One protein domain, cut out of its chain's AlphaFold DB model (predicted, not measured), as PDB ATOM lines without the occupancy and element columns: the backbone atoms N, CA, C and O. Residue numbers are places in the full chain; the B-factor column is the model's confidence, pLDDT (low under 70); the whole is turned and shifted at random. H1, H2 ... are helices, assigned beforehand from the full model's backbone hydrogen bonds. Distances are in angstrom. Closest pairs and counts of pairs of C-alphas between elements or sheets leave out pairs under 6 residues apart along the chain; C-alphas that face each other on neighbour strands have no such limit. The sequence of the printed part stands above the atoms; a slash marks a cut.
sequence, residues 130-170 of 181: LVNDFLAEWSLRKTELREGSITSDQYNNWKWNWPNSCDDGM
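Overview. This is residues 130 to 170 of the 181 residues of the protein "XRE family transcriptional regulator" of bacterium 1xD8-6 (UniProt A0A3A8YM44). Picture a helical hairpin with arms of unequal length: the long helix H1 runs along the length of the model, the chain turns at residues 147 to 151, and the shorter helix H2 folds back beside H1, nearly antiparallel to it. Beyond H2, residues 162 to 170 make an unnamed tail that turns aside from the line of H2. The printed part has 41 residues with two named helices, H1 then H2, and no named strand; its class is all helix. It is compact, with a radius of gyration of the C-alphas of 9.8 A, and elongated, spanning 27 by 17 by 15 A.

Along the chain. Find C-alpha 130 at (18.246, 34.187, 28.565); from there H1, residues 130 to 146, runs 24.6 A to C-alpha 146 at (21.524, 10.546, 34.470), with y falling along the way. Next look for C-alpha 152 at (25.945, 10.829, 25.878), where H2, residues 152 to 161, begins; it runs 14.2 A to C-alpha 161, and y rises again.

Arrangement. H1 and H2 form a helical hairpin, joined by a tight link of 5 residues. Their lines stand at a shallow tilt of 14 degrees, and they run opposite ways. They touch, H1 with residues 141 to 145 alone; look at Arg 141 and Tyr 155, whose C-alphas are the closest of the two helices at 6.8 A. In both H1 and H2, each O i to N i+4 pair is within hydrogen-bond range.

Size, cuts and confidence. The two C-alphas farthest apart, those of Leu 130 and Gly 148, are 27.1 A apart. The printed part has no cut, and its one link between named helices is tight. In the B-factor column the mean pLDDT of the printed part is 92.4, and no printed residue is under 70.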
ATOM      1  N   LEU A 130      17.876  35.102  29.653       83.69
ATOM      2  CA  LEU A 130      18.246  34.187  28.565       83.69
ATOM      3  C   LEU A 130      19.241  33.103  29.010       83.69
ATOM      4  O   LEU A 130      19.178  31.962  28.550       83.69
ATOM      5  N   VAL A 131      20.179  33.446  29.898       85.50
ATOM      6  CA  VAL A 131      21.098  32.450  30.459       85.50
ATOM      7  C   VAL A 131      20.350  31.523  31.409       85.50
ATOM      8  O   VAL A 131      20.585  30.322  31.353       85.50
ATOM      9  N   ASN A 132      19.432  32.037  32.232       85.56
ATOM     10  CA  ASN A 132      18.611  31.206  33.117       85.56
ATOM     11  C   ASN A 132      17.747  30.204  32.349       85.56
ATOM     12  O   ASN A 132      17.695  29.042  32.745       85.56
ATOM     13  N   ASP A 133      17.144  30.613  31.232       87.31
ATOM     14  CA  ASP A 133      16.359  29.720  30.376       87.31
ATOM     15  C   ASP A 133      17.227  28.562  29.864       87.31
ATOM     16  O   ASP A 133      16.872  27.388  29.995       87.31
ATOM     17  N   PHE A 134      18.436  28.875  29.379       89.88
ATOM     18  CA  PHE A 134      19.378  27.845  28.950       89.88
ATOM     19  C   PHE A 134      19.901  26.986  30.112       89.88
ATOM     20  O   PHE A 134      20.084  25.783  29.940       89.88
ATOM     21  N   LEU A 135      20.137  27.554  31.301       90.56
ATOM     22  CA  LEU A 135      20.552  26.799  32.488       90.56
ATOM     23  C   LEU A 135      19.461  25.829  32.956       90.56
ATOM     24  O   LEU A 135      19.780  24.702  33.341       90.56
ATOM     25  N   ALA A 136      18.191  26.236  32.893       88.50
ATOM     26  CA  ALA A 136      17.054  25.382  33.207       88.50
ATOM     27  C   ALA A 136      16.978  24.198  32.235       88.50
ATOM     28  O   ALA A 136      16.909  23.044  32.669       88.50
ATOM     29  N   GLU A 137      17.094  24.460  30.930       93.56
ATOM     30  CA  GLU A 137      17.127  23.396  29.925       93.56
ATOM     31  C   GLU A 137      18.369  22.502  30.091       93.56
ATOM     32  O   GLU A 137      18.276  21.275  30.040       93.56
ATOM     33  N   TRP A 138      19.536  23.080  30.385       94.31
ATOM     34  CA  TRP A 138      20.752  22.310  30.637       94.31
ATOM     35  C   TRP A 138      20.609  21.382  31.848       94.31
ATOM     36  O   TRP A 138      21.028  20.220  31.794       94.31
ATOM     37  N   SER A 139      19.998  21.871  32.928       90.25
ATOM     38  CA  SER A 139      19.694  21.069  34.113       90.25
ATOM     39  C   SER A 139      18.782  19.893  33.762       90.25
ATOM     40  O   SER A 139      19.084  18.756  34.129       90.25
ATOM     41  N   LEU A 140      17.731  20.135  32.971       92.44
ATOM     42  CA  LEU A 140      16.854  19.082  32.460       92.44
ATOM     43  C   LEU A 140      17.645  18.021  31.678       92.44
ATOM     44  O   LEU A 140      17.536  16.835  31.983       92.44
ATOM     45  N   ARG A 141      18.514  18.422  30.739       96.19
ATOM     46  CA  ARG A 141      19.321  17.467  29.952       96.19
ATOM     47  C   ARG A 141      20.291  16.648  30.792       96.19
ATOM     48  O   ARG A 141      20.548  15.489  30.474       96.19
ATOM     49  N   LYS A 142      20.850  17.221  31.861       92.69
ATOM     50  CA  LYS A 142      21.679  16.455  32.805       92.69
ATOM     51  C   LYS A 142      20.860  15.391  33.534       92.69
ATOM     52  O   LYS A 142      21.362  14.282  33.711       92.69
ATOM     53  N   THR A 143      19.629  15.712  33.929       89.56
ATOM     54  CA  THR A 143      18.703  14.751  34.540       89.56
ATOM     55  C   THR A 143      18.356  13.631  33.564       89.56
ATOM     56  O   THR A 143      18.578  12.470  33.895       89.56
ATOM     57  N   GLU A 144      17.951  13.963  32.335       93.88
ATOM     58  CA  GLU A 144      17.651  12.974  31.286       93.88
ATOM     59  C   GLU A 144      18.852  12.053  30.998       93.88
ATOM     60  O   GLU A 144      18.681  10.851  30.800       93.88
ATOM     61  N   LEU A 145      20.080  12.589  30.994       95.06
ATOM     62  CA  LEU A 145      21.298  11.792  30.817       95.06
ATOM     63  C   LEU A 145      21.545  10.853  32.007       95.06
ATOM     64  O   LEU A 145      21.914   9.697  31.810       95.06
ATOM     65  N   ARG A 146      21.354  11.338  33.240       91.06
ATOM     66  CA  ARG A 146      21.524  10.546  34.470       91.06
ATOM     67  C   ARG A 146      20.506   9.409  34.556       91.06
ATOM     68  O   ARG A 146      20.849   8.321  35.002       91.06
ATOM     69  N   GLU A 147      19.277   9.669  34.129       93.25
ATOM     70  CA  GLU A 147      18.177   8.698  34.101       93.25
ATOM     71  C   GLU A 147      18.251   7.754  32.889       93.25
ATOM     72  O   GLU A 147      17.496   6.789  32.803       93.25
ATOM     73  N   GLY A 148      19.175   8.002  31.954       95.12
ATOM     74  CA  GLY A 148      19.356   7.192  30.751       95.12
ATOM     75  C   GLY A 148      18.295   7.425  29.672       95.12
ATOM     76  O   GLY A 148      18.224   6.652  28.719       95.12
ATOM     77  N   SER A 149      17.483   8.481  29.787       96.81
ATOM     78  CA  SER A 149      16.490   8.873  28.775       96.81
ATOM     79  C   SER A 149      17.127   9.442  27.504       96.81
ATOM     80  O   SER A 149      16.516   9.385  26.437       96.81
ATOM     81  N   ILE A 150      18.353   9.966  27.601       97.50
ATOM     82  CA  ILE A 150      19.179  10.354  26.450       97.50
ATOM     83  C   ILE A 150      20.576   9.744  26.557       97.50
ATOM     84  O   ILE A 150      21.106   9.527  27.647       97.50
ATOM     85  N   THR A 151      21.208   9.499  25.412       96.62
ATOM     86  CA  THR A 151      22.597   9.027  25.360       96.62
ATOM     87  C   THR A 151      23.592  10.177  25.530       96.62
ATOM     88  O   THR A 151      23.279  11.347  25.296       96.62
ATOM     89  N   SER A 152      24.846   9.850  25.861       95.25
ATOM     90  CA  SER A 152      25.945  10.829  25.878       95.25
ATOM     91  C   SER A 152      26.118  11.551  24.536       95.25
ATOM     92  O   SER A 152      26.450  12.738  24.518       95.25
ATOM     93  N   ASP A 153      25.870  10.862  23.419       94.75
ATOM     94  CA  ASP A 153      25.957  11.443  22.076       94.75
ATOM     95  C   ASP A 153      24.819  12.439  21.826       94.75
ATOM     96  O   ASP A 153      25.076  13.546  21.355       94.75
ATOM     97  N   GLN A 154      23.587  12.109  22.226       96.44
ATOM     98  CA  GLN A 154      22.447  13.031  22.153       96.44
ATOM     99  C   GLN A 154      22.669  14.267  23.034       96.44
ATOM    100  O   GLN A 154      22.484  15.397  22.587       96.44
ATOM    101  N   TYR A 155      23.162  14.077  24.260       97.06
ATOM    102  CA  TYR A 155      23.513  15.183  25.151       97.06
ATOM    103  C   TYR A 155      24.605  16.094  24.563       97.06
ATOM    104  O   TYR A 155      24.537  17.321  24.661       97.06
ATOM    105  N   ASN A 156      25.627  15.515  23.927       96.19
ATOM    106  CA  ASN A 156      26.669  16.287  23.251       96.19
ATOM    107  C   ASN A 156      26.141  17.003  22.002       96.19
ATOM    108  O   ASN A 156      26.466  18.172  21.809       96.19
ATOM    109  N   ASN A 157      25.284  16.354  21.211       96.19
ATOM    110  CA  ASN A 157      24.605  16.970  20.071       96.19
ATOM    111  C   ASN A 157      23.803  18.203  20.491       96.19
ATOM    112  O   ASN A 157      23.902  19.232  19.823       96.19
ATOM    113  N   TRP A 158      23.061  18.114  21.601       97.06
ATOM    114  CA  TRP A 158      22.310  19.239  22.154       97.06
ATOM    115  C   TRP A 158      23.247  20.394  22.518       97.06
ATOM    116  O   TRP A 158      23.095  21.495  21.996       97.06
ATOM    117  N   LYS A 159      24.299  20.146  23.310       95.06
ATOM    118  CA  LYS A 159      25.260  21.200  23.697       95.06
ATOM    119  C   LYS A 159      25.970  21.836  22.500       95.06
ATOM    120  O   LYS A 159      26.161  23.048  22.465       95.06
ATOM    121  N   TRP A 160      26.418  21.031  21.537       95.56
ATOM    122  CA  TRP A 160      27.226  21.522  20.416       95.56
ATOM    123  C   TRP A 160      26.418  22.230  19.335       95.56
ATOM    124  O   TRP A 160      27.003  22.848  18.453       95.56
ATOM    125  N   ASN A 161      25.092  22.143  19.370       95.62
ATOM    126  CA  ASN A 161      24.234  22.841  18.420       95.62
ATOM    127  C   ASN A 161      23.521  24.053  19.018       95.62
ATOM    128  O   ASN A 161      22.782  24.719  18.297       95.62
ATOM    129  N   TRP A 162      23.795  24.406  20.277       93.56
ATOM    130  CA  TRP A 162      23.270  25.634  20.866       93.56
ATOM    131  C   TRP A 162      23.648  26.870  20.014       93.56
ATOM    132  O   TRP A 162      24.791  26.965  19.537       93.56
ATOM    133  N   PRO A 163      22.725  27.829  19.794       92.81
ATOM    134  CA  PRO A 163      21.362  27.918  20.344       92.81
ATOM    135  C   PRO A 163      20.286  27.152  19.564       92.81
ATOM    136  O   PRO A 163      19.150  27.066  20.005       92.81
ATOM    137  N   ASN A 164      20.619  26.571  18.413       93.38
ATOM    138  CA  ASN A 164      19.638  25.957  17.517       93.38
ATOM    139  C   ASN A 164      19.048  24.636  18.036       93.38
ATOM    140  O   ASN A 164      18.124  24.106  17.432       93.38
ATOM    141  N   SER A 165      19.604  24.077  19.106       93.75
ATOM    142  CA  SER A 165      19.123  22.862  19.770       93.75
ATOM    143  C   SER A 165      18.181  23.124  20.947       93.75
ATOM    144  O   SER A 165      17.682  22.151  21.509       93.75
ATOM    145  N   CYS A 166      17.964  24.388  21.331       92.75
ATOM    146  CA  CYS A 166      17.035  24.749  22.401       92.75
ATOM    147  C   CYS A 166      15.591  24.405  22.027       92.75
ATOM    148  O   CYS A 166      15.191  24.533  20.864       92.75
ATOM    149  N   ASP A 167      14.806  23.987  23.019       89.38
ATOM    150  CA  ASP A 167      13.423  23.535  22.811       89.38
ATOM    151  C   ASP A 167      12.507  24.644  22.260       89.38
ATOM    152  O   ASP A 167      11.601  24.369  21.473       89.38
ATOM    153  N   ASP A 168      12.777  25.911  22.587       86.31
ATOM    154  CA  ASP A 168      12.071  27.085  22.046       86.31
ATOM    155  C   ASP A 168      12.333  27.316  20.540       86.31
ATOM    156  O   ASP A 168      11.674  28.122  19.871       86.31
ATOM    157  N   GLY A 169      13.332  26.624  19.991       82.69
ATOM    158  CA  GLY A 169      13.669  26.584  18.580       82.69
ATOM    159  C   GLY A 169      12.890  25.540  17.787       82.69
ATOM    160  O   GLY A 169      12.937  25.585  16.558       82.69
ATOM    161  N   MET A 170      12.179  24.615  18.442       85.50
ATOM    162  CA  MET A 170      11.522  23.495  17.769       85.50
ATOM    163  C   MET A 170      10.524  23.988  16.707       85.50
ATOM    164  O   MET A 170       9.644  24.801  16.975       85.50
TER     165      MET A 170